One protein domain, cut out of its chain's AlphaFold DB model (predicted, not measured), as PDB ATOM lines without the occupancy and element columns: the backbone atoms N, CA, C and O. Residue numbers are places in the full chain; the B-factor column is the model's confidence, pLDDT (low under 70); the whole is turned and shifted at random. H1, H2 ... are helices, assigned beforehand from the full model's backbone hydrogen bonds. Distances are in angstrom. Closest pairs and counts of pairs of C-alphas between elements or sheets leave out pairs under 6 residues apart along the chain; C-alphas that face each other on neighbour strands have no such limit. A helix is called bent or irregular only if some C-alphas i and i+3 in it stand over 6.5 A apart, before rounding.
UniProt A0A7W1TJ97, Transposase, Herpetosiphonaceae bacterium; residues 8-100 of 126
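AT A GLANCE: This is residues 8 to 100 of the 126 residues of the protein "Transposase" of Herpetosiphonaceae bacterium (UniProt A0A7W1TJ97). One long helix, H2, makes the backbone of a loose body; a shorter helix, H4, packs at about a right angle on its later part, residues 56 to 66, and the four-residue H3 packs on H4. The first helix, H1, bends but runs nearly straight, and its residues 8 to 21 stick out as a free arm, while its last residue, Gln 27, comes near Ser 52 of H2. The printed part has 93 residues with four named helices, H1, H2, H3 and H4 in that order, and no named strand, and its class is all helix. It is loose, with a radius of gyration of the C-alphas of 15.7 A, and flat in outline, spanning 46 by 41 by 19 A.

HOW THE PARTS SIT: H1, residues 8 to 27, was assigned by its hydrogen bonds as one helix but is bent, with C-alphas 15 and 18 lying 6.5 A apart. Its arms, H1a up to residue 15 and H1b from residue 18, stand at a shallow tilt of 21 degrees. H1b is close to but not clearly touching H2, residues 42 to 68; their closest C-alphas, those of Gln 27 and Ser 52, are 7.4 A apart. These two run opposite ways at a steep tilt of 69 degrees, only just short of about perpendicular. H2 is close to but not clearly touching H3, residues 72 to 75, with the closest C-alphas, those of Ala 66 and Leu 72, 6.2 A apart. H4, residues 85 to 98, touches H2 along residues 56 to 66 of H2 alone; the closest C-alphas, those of Gly 63 and Gly 89, are 3.8 A apart, and the lines are about perpendicular at 86 degrees. H4 touches H3 with its residues 88 to 92 alone, the closest C-alphas being those of Leu 75 and Arg 91, 6.3 A apart. H1b is close to but not clearly touching H4, the closest C-alphas being those of Asp 26 and Phe 86, 7.7 A apart. H1a is apart from H2, H3 and H4. Each O i to N i+4 pair is within hydrogen-bond range in H1a, H2 and H4; in H1b 4 of 6 are, and H3 is too short for such a pair.

IN THESE COORDINATES: H1a, residues 8 to 15, begins with C-alpha 8 at (27.880, 8.318, -17.729) and is 10.7 A long from first to last C-alpha; H1b, residues 18 to 27, measures 15.2 A. H2 begins with C-alpha 42 at (-10.214, 15.403, -5.674) and measures 39.0 A. H3 measures 5.1 A, and H4 measures 19.8 A, ending with C-alpha 98 at (-3.300, -13.796, 11.230).

THE WHOLE: The two C-alphas farthest apart, those of Asp 8 and His 100, are 49.4 A apart. The printed part has no cut. The link from H1 to H2, residues 28 to 41, is long. Residues 78 to 81 have pLDDT under 70, and the mean of the printed part is 89.5.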
ATOM      1  N   ASP A   8      28.004   9.660 -18.297       95.19
ATOM      2  CA  ASP A   8      27.880   8.318 -17.729       95.19
ATOM      3  C   ASP A   8      27.081   8.351 -16.423       95.19
ATOM      4  O   ASP A   8      26.146   7.559 -16.242       95.19
ATOM      5  N   ALA A   9      27.341   9.332 -15.553       94.00
ATOM      6  CA  ALA A   9      26.509   9.595 -14.383       94.00
ATOM      7  C   ALA A   9      25.053   9.910 -14.760       94.00
ATOM      8  O   ALA A   9      24.129   9.392 -14.122       94.00
ATOM      9  N   ALA A  10      24.821  10.711 -15.806       95.38
ATOM     10  CA  ALA A  10      23.472  11.037 -16.264       95.38
ATOM     11  C   ALA A  10      22.707   9.798 -16.748       95.38
ATOM     12  O   ALA A  10      21.550   9.591 -16.367       95.38
ATOM     13  N   LEU A  11      23.354   8.940 -17.540       95.12
ATOM     14  CA  LEU A  11      22.772   7.686 -18.013       95.12
ATOM     15  C   LEU A  11      22.509   6.721 -16.849       95.12
ATOM     16  O   LEU A  11      21.423   6.139 -16.765       95.12
ATOM     17  N   ALA A  12      23.449   6.583 -15.912       93.19
ATOM     18  CA  ALA A  12      23.283   5.750 -14.723       93.19
ATOM     19  C   ALA A  12      22.120   6.225 -13.832       93.19
ATOM     20  O   ALA A  12      21.347   5.406 -13.326       93.19
ATOM     21  N   ALA A  13      21.950   7.540 -13.665       91.88
ATOM     22  CA  ALA A  13      20.816   8.115 -12.950       91.88
ATOM     23  C   ALA A  13      19.494   7.860 -13.690       91.88
ATOM     24  O   ALA A  13      18.518   7.424 -13.075       91.88
ATOM     25  N   TYR A  14      19.463   8.059 -15.011       93.62
ATOM     26  CA  TYR A  14      18.255   7.877 -15.813       93.62
ATOM     27  C   TYR A  14      17.771   6.422 -15.836       93.62
ATOM     28  O   TYR A  14      16.566   6.177 -15.790       93.62
ATOM     29  N   ARG A  15      18.680   5.437 -15.801       92.19
ATOM     30  CA  ARG A  15      18.321   4.006 -15.707       92.19
ATOM     31  C   ARG A  15      17.479   3.679 -14.469       92.19
ATOM     32  O   ARG A  15      16.623   2.803 -14.534       92.19
ATOM     33  N   LYS A  16      17.647   4.420 -13.368       90.75
ATOM     34  CA  LYS A  16      16.848   4.246 -12.140       90.75
ATOM     35  C   LYS A  16      15.404   4.735 -12.292       90.75
ATOM     36  O   LYS A  16      14.568   4.390 -11.462       90.75
ATOM     37  N   ARG A  17      15.076   5.500 -13.346       92.44
ATOM     38  CA  ARG A  17      13.722   6.028 -13.592       92.44
ATOM     39  C   ARG A  17      12.673   4.919 -13.628       92.44
ATOM     40  O   ARG A  17      11.599   5.106 -13.068       92.44
ATOM     41  N   ALA A  18      12.993   3.767 -14.219       88.75
ATOM     42  CA  ALA A  18      12.068   2.638 -14.323       88.75
ATOM     43  C   ALA A  18      11.599   2.111 -12.951       88.75
ATOM     44  O   ALA A  18      10.526   1.524 -12.845       88.75
ATOM     45  N   HIS A  19      12.340   2.367 -11.863       87.44
ATOM     46  CA  HIS A  19      11.945   1.920 -10.524       87.44
ATOM     47  C   HIS A  19      10.605   2.520 -10.068       87.44
ATOM     48  O   HIS A  19       9.868   1.862  -9.332       87.44
ATOM     49  N   ILE A  20      10.247   3.726 -10.534       91.31
ATOM     50  CA  ILE A  20       8.971   4.365 -10.178       91.31
ATOM     51  C   ILE A  20       7.759   3.612 -10.747       91.31
ATOM     52  O   ILE A  20       6.664   3.678 -10.190       91.31
ATOM     53  N   GLU A  21       7.939   2.850 -11.828       92.50
ATOM     54  CA  GLU A  21       6.863   2.060 -12.432       92.50
ATOM     55  C   GLU A  21       6.382   0.959 -11.484       92.50
ATOM     56  O   GLU A  21       5.182   0.685 -11.408       92.50
ATOM     57  N   THR A  22       7.297   0.376 -10.704       91.31
ATOM     58  CA  THR A  22       6.964  -0.595  -9.655       91.31
ATOM     59  C   THR A  22       6.051   0.040  -8.611       91.31
ATOM     60  O   THR A  22       4.975  -0.497  -8.346       91.31
ATOM     61  N   PHE A  23       6.411   1.229  -8.113       92.62
ATOM     62  CA  PHE A  23       5.579   1.992  -7.182       92.62
ATOM     63  C   PHE A  23       4.186   2.267  -7.765       92.62
ATOM     64  O   PHE A  23       3.180   1.902  -7.161       92.62
ATOM     65  N   PHE A  24       4.093   2.829  -8.975       92.38
ATOM     66  CA  PHE A  24       2.792   3.133  -9.584       92.38
ATOM     67  C   PHE A  24       1.921   1.902  -9.803       92.38
ATOM     68  O   PHE A  24       0.692   1.994  -9.786       92.38
ATOM     69  N   SER A  25       2.535   0.752 -10.038       92.50
ATOM     70  CA  SER A  25       1.790  -0.474 -10.236       92.50
ATOM     71  C   SER A  25       1.304  -1.088  -8.923       92.50
ATOM     72  O   SER A  25       0.167  -1.564  -8.875       92.50
ATOM     73  N   ASP A  26       2.107  -1.011  -7.861       94.44
ATOM     74  CA  ASP A  26       1.720  -1.406  -6.502       94.44
ATOM     75  C   ASP A  26       0.602  -0.501  -5.946       94.44
ATOM     76  O   ASP A  26      -0.308  -0.980  -5.278       94.44
ATOM     77  N   GLN A  27       0.573   0.786  -6.301       92.25
ATOM     78  CA  GLN A  27      -0.546   1.688  -5.981       92.25
ATOM     79  C   GLN A  27      -1.860   1.288  -6.687       92.25
ATOM     80  O   GLN A  27      -2.956   1.593  -6.215       92.25
ATOM     81  N   LYS A  28      -1.768   0.612  -7.836       90.06
ATOM     82  CA  LYS A  28      -2.906   0.182  -8.661       90.06
ATOM     83  C   LYS A  28      -3.194  -1.305  -8.425       90.06
ATOM     84  O   LYS A  28      -3.324  -1.754  -7.290       90.06
ATOM     85  N   SER A  29      -3.309  -2.083  -9.499       85.75
ATOM     86  CA  SER A  29      -3.791  -3.464  -9.486       85.75
ATOM     87  C   SER A  29      -2.892  -4.454  -8.746       85.75
ATOM     88  O   SER A  29      -3.383  -5.510  -8.360       85.75
ATOM     89  N   ARG A  30      -1.600  -4.154  -8.535       85.50
ATOM     90  CA  ARG A  30      -0.673  -5.081  -7.860       85.50
ATOM     91  C   ARG A  30      -0.672  -4.975  -6.332       85.50
ATOM     92  O   ARG A  30      -0.145  -5.886  -5.694       85.50
ATOM     93  N   GLY A  31      -1.241  -3.917  -5.754       91.62
ATOM     94  CA  GLY A  31      -1.215  -3.681  -4.309       91.62
ATOM     95  C   GLY A  31      -2.486  -3.022  -3.790       91.62
ATOM     96  O   GLY A  31      -3.488  -3.706  -3.589       91.62
ATOM     97  N   PHE A  32      -2.448  -1.713  -3.547       92.44
ATOM     98  CA  PHE A  32      -3.516  -0.983  -2.853       92.44
ATOM     99  C   PHE A  32      -4.812  -0.814  -3.646       92.44
ATOM    100  O   PHE A  32      -5.827  -0.457  -3.057       92.44
ATOM    101  N   GLN A  33      -4.799  -1.064  -4.958       93.06
ATOM    102  CA  GLN A  33      -5.987  -1.014  -5.814       93.06
ATOM    103  C   GLN A  33      -6.738   0.318  -5.705       93.06
ATOM    104  O   GLN A  33      -7.966   0.347  -5.687       93.06
ATOM    105  N   LEU A  34      -6.015   1.443  -5.667       91.00
ATOM    106  CA  LEU A  34      -6.622   2.769  -5.489       91.00
ATOM    107  C   LEU A  34      -7.712   3.076  -6.529       91.00
ATOM    108  O   LEU A  34      -8.699   3.742  -6.225       91.00
ATOM    109  N   ASN A  35      -7.579   2.530  -7.739       87.62
ATOM    110  CA  ASN A  35      -8.564   2.638  -8.814       87.62
ATOM    111  C   ASN A  35      -9.918   1.968  -8.502       87.62
ATOM    112  O   ASN A  35     -10.912   2.303  -9.134       87.62
ATOM    113  N   ARG A  36      -9.973   1.041  -7.539       89.81
ATOM    114  CA  ARG A  36     -11.206   0.391  -7.064       89.81
ATOM    115  C   ARG A  36     -11.926   1.188  -5.972       89.81
ATOM    116  O   ARG A  36     -13.019   0.805  -5.582       89.81
ATOM    117  N   SER A  37     -11.348   2.287  -5.482       86.69
ATOM    118  CA  SER A  37     -11.968   3.109  -4.430       86.69
ATOM    119  C   SER A  37     -13.175   3.926  -4.909       86.69
ATOM    120  O   SER A  37     -13.934   4.415  -4.077       86.69
ATOM    121  N   HIS A  38     -13.339   4.105  -6.230       87.31
ATOM    122  CA  HIS A  38     -14.371   4.953  -6.848       87.31
ATOM    123  C   HIS A  38     -14.428   6.389  -6.279       87.31
ATOM    124  O   HIS A  38     -15.467   7.045  -6.320       87.31
ATOM    125  N   LEU A  39     -13.311   6.897  -5.743       89.19
ATOM    126  CA  LEU A  39     -13.227   8.266  -5.242       89.19
ATOM    127  C   LEU A  39     -13.206   9.266  -6.401       89.19
ATOM    128  O   LEU A  39     -12.208   9.380  -7.109       89.19
ATOM    129  N   CYS A  40     -14.295  10.016  -6.543       88.69
ATOM    130  CA  CYS A  40     -14.415  11.092  -7.529       88.69
ATOM    131  C   CYS A  40     -14.049  12.475  -6.968       88.69
ATOM    132  O   CYS A  40     -13.720  13.371  -7.737       88.69
ATOM    133  N   ASP A  41     -14.100  12.662  -5.643       95.25
ATOM    134  CA  ASP A  41     -13.736  13.934  -5.010       95.25
ATOM    135  C   ASP A  41     -12.204  14.120  -4.975       95.25
ATOM    136  O   ASP A  41     -11.509  13.308  -4.342       95.25
ATOM    137  N   PRO A  42     -11.657  15.187  -5.594       92.50
ATOM    138  CA  PRO A  42     -10.214  15.403  -5.674       92.50
ATOM    139  C   PRO A  42      -9.542  15.516  -4.307       92.50
ATOM    140  O   PRO A  42      -8.463  14.959  -4.109       92.50
ATOM    141  N   GLN A  43     -10.175  16.174  -3.330       94.75
ATOM    142  CA  GLN A  43      -9.564  16.344  -2.012       94.75
ATOM    143  C   GLN A  43      -9.436  15.018  -1.255       94.75
ATOM    144  O   GLN A  43      -8.413  14.749  -0.617       94.75
ATOM    145  N   ARG A  44     -10.466  14.167  -1.317       93.50
ATOM    146  CA  ARG A  44     -10.431  12.814  -0.747       93.50
ATOM    147  C   ARG A  44      -9.384  11.950  -1.436       93.50
ATOM    148  O   ARG A  44      -8.667  11.230  -0.741       93.50
ATOM    149  N   LEU A  45      -9.256  12.052  -2.759       92.69
ATOM    150  CA  LEU A  45      -8.221  11.341  -3.505       92.69
ATOM    151  C   LEU A  45      -6.817  11.781  -3.075       92.69
ATOM    152  O   LEU A  45      -5.984  10.926  -2.788       92.69
ATOM    153  N   THR A  46      -6.559  13.086  -2.943       93.25
ATOM    154  CA  THR A  46      -5.267  13.600  -2.461       93.25
ATOM    155  C   THR A  46      -4.919  13.046  -1.079       93.25
ATOM    156  O   THR A  46      -3.806  12.562  -0.874       93.25
ATOM    157  N   ARG A  47      -5.872  13.052  -0.137       94.75
ATOM    158  CA  ARG A  47      -5.658  12.487   1.206       94.75
ATOM    159  C   ARG A  47      -5.347  10.992   1.159       94.75
ATOM    160  O   ARG A  47      -4.415  10.546   1.827       94.75
ATOM    161  N   LEU A  48      -6.084  10.229   0.350       93.50
ATOM    162  CA  LEU A  48      -5.832   8.799   0.173       93.50
ATOM    163  C   LEU A  48      -4.452   8.540  -0.442       93.50
ATOM    164  O   LEU A  48      -3.748   7.638   0.004       93.50
ATOM    165  N   LEU A  49      -4.042   9.342  -1.427       93.38
ATOM    166  CA  LEU A  49      -2.729   9.221  -2.055       93.38
ATOM    167  C   LEU A  49      -1.606   9.437  -1.039       93.38
ATOM    168  O   LEU A  49      -0.715   8.597  -0.949       93.38
ATOM    169  N   ILE A  50      -1.681  10.482  -0.211       94.19
ATOM    170  CA  ILE A  50      -0.688  10.724   0.849       94.19
ATOM    171  C   ILE A  50      -0.622   9.529   1.810       94.19
ATOM    172  O   ILE A  50       0.463   9.004   2.066       94.19
ATOM    173  N   ALA A  51      -1.775   9.057   2.293       93.31
ATOM    174  CA  ALA A  51      -1.839   7.907   3.193       93.31
ATOM    175  C   ALA A  51      -1.247   6.640   2.553       93.31
ATOM    176  O   ALA A  51      -0.468   5.926   3.183       93.31
ATOM    177  N   SER A  52      -1.555   6.392   1.277       94.12
ATOM    178  CA  SER A  52      -1.028   5.248   0.532       94.12
ATOM    179  C   SER A  52       0.489   5.325   0.335       94.12
ATOM    180  O   SER A  52       1.163   4.308   0.461       94.12
ATOM    181  N   CYS A  53       1.055   6.517   0.123       93.88
ATOM    182  CA  CYS A  53       2.502   6.700   0.022       93.88
ATOM    183  C   CYS A  53       3.203   6.360   1.344       93.88
ATOM    184  O   CYS A  53       4.212   5.657   1.341       93.88
ATOM    185  N   LEU A  54       2.658   6.808   2.479       92.81
ATOM    186  CA  LEU A  54       3.211   6.479   3.797       92.81
ATOM    187  C   LEU A  54       3.110   4.976   4.084       92.81
ATOM    188  O   LEU A  54       4.089   4.358   4.505       92.81
ATOM    189  N   ALA A  55       1.961   4.366   3.777       93.19
ATOM    190  CA  ALA A  55       1.778   2.924   3.895       93.19
ATOM    191  C   ALA A  55       2.741   2.143   2.984       93.19
ATOM    192  O   ALA A  55       3.270   1.113   3.396       93.19
ATOM    193  N   TYR A  56       3.017   2.635   1.772       94.12
ATOM    194  CA  TYR A  56       3.977   2.020   0.854       94.12
ATOM    195  C   TYR A  56       5.378   1.955   1.465       94.12
ATOM    196  O   TYR A  56       5.995   0.891   1.466       94.12
ATOM    197  N   LEU A  57       5.863   3.066   2.032       92.56
ATOM    198  CA  LEU A  57       7.176   3.112   2.684       92.56
ATOM    199  C   LEU A  57       7.259   2.124   3.851       92.56
ATOM    200  O   LEU A  57       8.248   1.402   3.984       92.56
ATOM    201  N   TRP A  58       6.202   2.049   4.661       93.06
ATOM    202  CA  TRP A  58       6.130   1.091   5.760       93.06
ATOM    203  C   TRP A  58       6.152  -0.364   5.278       93.06
ATOM    204  O   TRP A  58       6.896  -1.190   5.802       93.06
ATOM    205  N   LEU A  59       5.385  -0.693   4.239       93.94
ATOM    206  CA  LEU A  59       5.358  -2.046   3.684       93.94
ATOM    207  C   LEU A  59       6.692  -2.419   3.031       93.94
ATOM    208  O   LEU A  59       7.145  -3.550   3.178       93.94
ATOM    209  N   VAL A  60       7.378  -1.483   2.375       93.62
ATOM    210  CA  VAL A  60       8.744  -1.722   1.886       93.62
ATOM    211  C   VAL A  60       9.697  -2.003   3.051       93.62
ATOM    212  O   VAL A  60      10.472  -2.956   2.970       93.62
ATOM    213  N   TYR A  61       9.601  -1.252   4.154       93.19
ATOM    214  CA  TYR A  61      10.372  -1.516   5.374       93.19
ATOM    215  C   TYR A  61      10.119  -2.926   5.930       93.19
ATOM    216  O   TYR A  61      11.068  -3.665   6.208       93.19
ATOM    217  N   LEU A  62       8.854  -3.344   6.024       92.94
ATOM    218  CA  LEU A  62       8.505  -4.707   6.433       92.94
ATOM    219  C   LEU A  62       9.060  -5.755   5.463       92.94
ATOM    220  O   LEU A  62       9.512  -6.810   5.898       92.94
ATOM    221  N   GLY A  63       9.083  -5.464   4.162       92.88
ATOM    222  CA  GLY A  63       9.723  -6.310   3.157       92.88
ATOM    223  C   GLY A  63      11.219  -6.494   3.396       92.88
ATOM    224  O   GLY A  63      11.725  -7.609   3.298       92.88
ATOM    225  N   VAL A  64      11.923  -5.424   3.769       92.25
ATOM    226  CA  VAL A  64      13.345  -5.489   4.142       92.25
ATOM    227  C   VAL A  64      13.539  -6.321   5.412       92.25
ATOM    228  O   VAL A  64      14.422  -7.176   5.441       92.25
ATOM    229  N   CYS A  65      12.690  -6.145   6.430       91.31
ATOM    230  CA  CYS A  65      12.724  -6.980   7.638       91.31
ATOM    231  C   CYS A  65      12.468  -8.456   7.307       91.31
ATOM    232  O   CYS A  65      13.162  -9.336   7.807       91.31
ATOM    233  N   ALA A  66      11.525  -8.739   6.404       90.69
ATOM    234  CA  ALA A  66      11.232 -10.096   5.957       90.69
ATOM    235  C   ALA A  66      12.449 -10.776   5.304       90.69
ATOM    236  O   ALA A  66      12.677 -11.969   5.523       90.69
ATOM    237  N   LEU A  67      13.224 -10.025   4.511       89.06
ATOM    238  CA  LEU A  67      14.469 -10.507   3.911       89.06
ATOM    239  C   LEU A  67      15.554 -10.733   4.967       89.06
ATOM    240  O   LEU A  67      16.127 -11.818   5.029       89.06
ATOM    241  N   ARG A  68      15.816  -9.719   5.801       88.00
ATOM    242  CA  ARG A  68      16.890  -9.730   6.802       88.00
ATOM    243  C   ARG A  68      16.683 -10.809   7.863       88.00
ATOM    244  O   ARG A  68      17.613 -11.541   8.177       88.00
ATOM    245  N   ASP A  69      15.463 -10.933   8.378       86.50
ATOM    246  CA  ASP A  69      15.150 -11.786   9.529       86.50
ATOM    247  C   ASP A  69      14.742 -13.216   9.100       86.50
ATOM    248  O   ASP A  69      14.220 -14.003   9.888       86.50
ATOM    249  N   GLY A  70      14.969 -13.576   7.828       82.38
ATOM    250  CA  GLY A  70      14.819 -14.946   7.330       82.38
ATOM    251  C   GLY A  70      13.374 -15.421   7.130       82.38
ATOM    252  O   GLY A  70      13.133 -16.628   7.005       82.38
ATOM    253  N   TRP A  71      12.405 -14.504   7.051       83.75
ATOM    254  CA  TRP A  71      10.985 -14.831   6.864       83.75
ATOM    255  C   TRP A  71      10.653 -15.374   5.476       83.75
ATOM    256  O   TRP A  71       9.610 -16.006   5.308       83.75
ATOM    257  N   LEU A  72      11.529 -15.177   4.488       81.88
ATOM    258  CA  LEU A  72      11.353 -15.637   3.106       81.88
ATOM    259  C   LEU A  72      10.834 -17.075   3.004       81.88
ATOM    260  O   LEU A  72       9.836 -17.310   2.330       81.88
ATOM    261  N   ARG A  73      11.438 -18.015   3.745       78.38
ATOM    262  CA  ARG A  73      11.059 -19.443   3.727       78.38
ATOM    263  C   ARG A  73       9.624 -19.702   4.186       78.38
ATOM    264  O   ARG A  73       9.042 -20.722   3.845       78.38
ATOM    265  N   ARG A  74       9.078 -18.797   4.998       78.50
ATOM    266  CA  ARG A  74       7.720 -18.862   5.547       78.50
ATOM    267  C   ARG A  74       6.719 -18.079   4.697       78.50
ATOM    268  O   ARG A  74       5.530 -18.382   4.733       78.50
ATOM    269  N   LEU A  75       7.166 -17.055   3.974       79.00
ATOM    270  CA  LEU A  75       6.301 -16.153   3.206       79.00
ATOM    271  C   LEU A  75       6.235 -16.498   1.715       79.00
ATOM    272  O   LEU A  75       5.306 -16.064   1.022       79.00
ATOM    273  N   HIS A  76       7.208 -17.244   1.201       75.00
ATOM    274  CA  HIS A  76       7.329 -17.549  -0.212       75.00
ATOM    275  C   HIS A  76       7.951 -18.928  -0.454       75.00
ATOM    276  O   HIS A  76       8.596 -19.507   0.419       75.00
ATOM    277  N   ARG A  77       7.713 -19.465  -1.653       72.38
ATOM    278  CA  ARG A  77       8.309 -20.726  -2.098       72.38
ATOM    279  C   ARG A  77       9.822 -20.521  -2.282       72.38
ATOM    280  O   ARG A  77      10.255 -19.415  -2.579       72.38
ATOM    281  N   GLN A  78      10.627 -21.555  -2.035       64.50
ATOM    282  CA  GLN A  78      12.097 -21.445  -2.059       64.50
ATOM    283  C   GLN A  78      12.704 -21.578  -3.463       64.50
ATOM    284  O   GLN A  78      13.869 -21.248  -3.654       64.50
ATOM    285  N   ASP A  79      11.933 -22.074  -4.429       63.22
ATOM    286  CA  ASP A  79      12.382 -22.362  -5.794       63.22
ATOM    287  C   ASP A  79      12.475 -21.110  -6.680       63.22
ATOM    288  O   ASP A  79      13.249 -21.102  -7.634       63.22
ATOM    289  N   ARG A  80      11.719 -20.050  -6.366       61.62
ATOM    290  CA  ARG A  80      11.792 -18.722  -6.999       61.62
ATOM    291  C   ARG A  80      11.430 -17.642  -5.994       61.62
ATOM    292  O   ARG A  80      10.608 -17.897  -5.128       61.62
ATOM    293  N   CYS A  81      11.999 -16.443  -6.121       66.06
ATOM    294  CA  CYS A  81      11.597 -15.276  -5.333       66.06
ATOM    295  C   CYS A  81      11.302 -14.086  -6.249       66.06
ATOM    296  O   CYS A  81      12.124 -13.188  -6.411       66.06
ATOM    297  N   ASP A  82      10.088 -14.062  -6.798       77.81
ATOM    298  CA  ASP A  82       9.665 -13.060  -7.791       77.81
ATOM    299  C   ASP A  82       8.889 -11.888  -7.147       77.81
ATOM    300  O   ASP A  82       8.180 -11.128  -7.814       77.81
ATOM    301  N   LEU A  83       8.953 -11.756  -5.817       86.06
ATOM    302  CA  LEU A  83       8.204 -10.747  -5.070       86.06
ATOM    303  C   LEU A  83       9.013  -9.467  -4.866       86.06
ATOM    304  O   LEU A  83      10.147  -9.499  -4.394       86.06
ATOM    305  N   SER A  84       8.375  -8.321  -5.119       89.75
ATOM    306  CA  SER A  84       8.896  -7.025  -4.683       89.75
ATOM    307  C   SER A  84       8.920  -6.928  -3.152       89.75
ATOM    308  O   SER A  84       8.136  -7.589  -2.461       89.75
ATOM    309  N   LEU A  85       9.771  -6.044  -2.617       91.75
ATOM    310  CA  LEU A  85       9.822  -5.733  -1.181       91.75
ATOM    311  C   LEU A  85       8.443  -5.364  -0.627       91.75
ATOM    312  O   LEU A  85       8.039  -5.877   0.409       91.75
ATOM    313  N   PHE A  86       7.687  -4.545  -1.361       93.75
ATOM    314  CA  PHE A  86       6.315  -4.198  -1.005       93.75
ATOM    315  C   PHE A  86       5.442  -5.446  -0.786       93.75
ATOM    316  O   PHE A  86       4.802  -5.583   0.257       93.75
ATOM    317  N   ARG A  87       5.453  -6.406  -1.723       92.06
ATOM    318  CA  ARG A  87       4.657  -7.639  -1.591       92.06
ATOM    319  C   ARG A  87       5.134  -8.526  -0.448       92.06
ATOM    320  O   ARG A  87       4.301  -9.155   0.204       92.06
ATOM    321  N   LEU A  88       6.442  -8.596  -0.208       92.88
ATOM    322  CA  LEU A  88       6.987  -9.296   0.956       92.88
ATOM    323  C   LEU A  88       6.483  -8.664   2.256       92.88
ATOM    324  O   LEU A  88       6.023  -9.390   3.134       92.88
ATOM    325  N   GLY A  89       6.478  -7.335   2.343       93.44
ATOM    326  CA  GLY A  89       5.946  -6.606   3.490       93.44
ATOM    327  C   GLY A  89       4.460  -6.843   3.721       93.44
ATOM    328  O   GLY A  89       4.061  -7.136   4.844       93.44
ATOM    329  N   VAL A  90       3.646  -6.812   2.661       93.94
ATOM    330  CA  VAL A  90       2.210  -7.143   2.744       93.94
ATOM    331  C   VAL A  90       2.002  -8.566   3.259       93.94
ATOM    332  O   VAL A  90       1.155  -8.791   4.121       93.94
ATOM    333  N   ARG A  91       2.782  -9.539   2.771       93.50
ATOM    334  CA  ARG A  91       2.695 -10.931   3.241       93.50
ATOM    335  C   ARG A  91       3.124 -11.080   4.695       93.50
ATOM    336  O   ARG A  91       2.461 -11.806   5.433       93.50
ATOM    337  N   LEU A  92       4.205 -10.412   5.101       93.06
ATOM    338  CA  LEU A  92       4.657 -10.415   6.491       93.06
ATOM    339  C   LEU A  92       3.578  -9.824   7.402       93.06
ATOM    340  O   LEU A  92       3.188 -10.471   8.367       93.06
ATOM    341  N   LEU A  93       3.037  -8.656   7.047       93.69
ATOM    342  CA  LEU A  93       1.963  -8.002   7.790       93.69
ATOM    343  C   LEU A  93       0.737  -8.910   7.929       93.69
ATOM    344  O   LEU A  93       0.258  -9.134   9.038       93.69
ATOM    345  N   ALA A  94       0.254  -9.474   6.819       93.94
ATOM    346  CA  ALA A  94      -0.897 -10.371   6.826       93.94
ATOM    347  C   ALA A  94      -0.666 -11.591   7.729       93.94
ATOM    348  O   ALA A  94      -1.576 -12.024   8.432       93.94
ATOM    349  N   ARG A  95       0.558 -12.129   7.743       92.94
ATOM    350  CA  ARG A  95       0.924 -13.247   8.610       92.94
ATOM    351  C   ARG A  95       0.965 -12.845  10.080       92.94
ATOM    352  O   ARG A  95       0.369 -13.546  10.888       92.94
ATOM    353  N   CYS A  96       1.600 -11.723  10.419       91.88
ATOM    354  CA  CYS A  96       1.632 -11.224  11.793       91.88
ATOM    355  C   CYS A  96       0.221 -10.996  12.342       91.88
ATOM    356  O   CYS A  96      -0.073 -11.422  13.452       91.88
ATOM    357  N   LEU A  97      -0.672 -10.406  11.542       92.75
ATOM    358  CA  LEU A  97      -2.068 -10.200  11.929       92.75
ATOM    359  C   LEU A  97      -2.832 -11.521  12.091       92.75
ATOM    360  O   LEU A  97      -3.588 -11.667  13.043       92.75
ATOM    361  N   LYS A  98      -2.627 -12.487  11.186       94.12
ATOM    362  CA  LYS A  98      -3.300 -13.796  11.230       94.12
ATOM    363  C   LYS A  98      -2.841 -14.664  12.405       94.12
ATOM    364  O   LYS A  98      -3.645 -15.396  12.969       94.12
ATOM    365  N   GLU A  99      -1.553 -14.631  12.722       93.56
ATOM    366  CA  GLU A  99      -0.925 -15.475  13.749       93.56
ATOM    367  C   GLU A  99      -0.755 -14.733  15.090       93.56
ATOM    368  O   GLU A  99      -0.143 -15.272  16.006       93.56
ATOM    369  N   HIS A 100      -1.277 -13.504  15.210       91.19
ATOM    370  CA  HIS A 100      -1.100 -12.618  16.371       91.19
ATOM    371  C   HIS A 100       0.371 -12.445  16.798       91.19
ATOM    372  O   HIS A 100       0.686 -12.319  17.981       91.19
TER     373      HIS A 100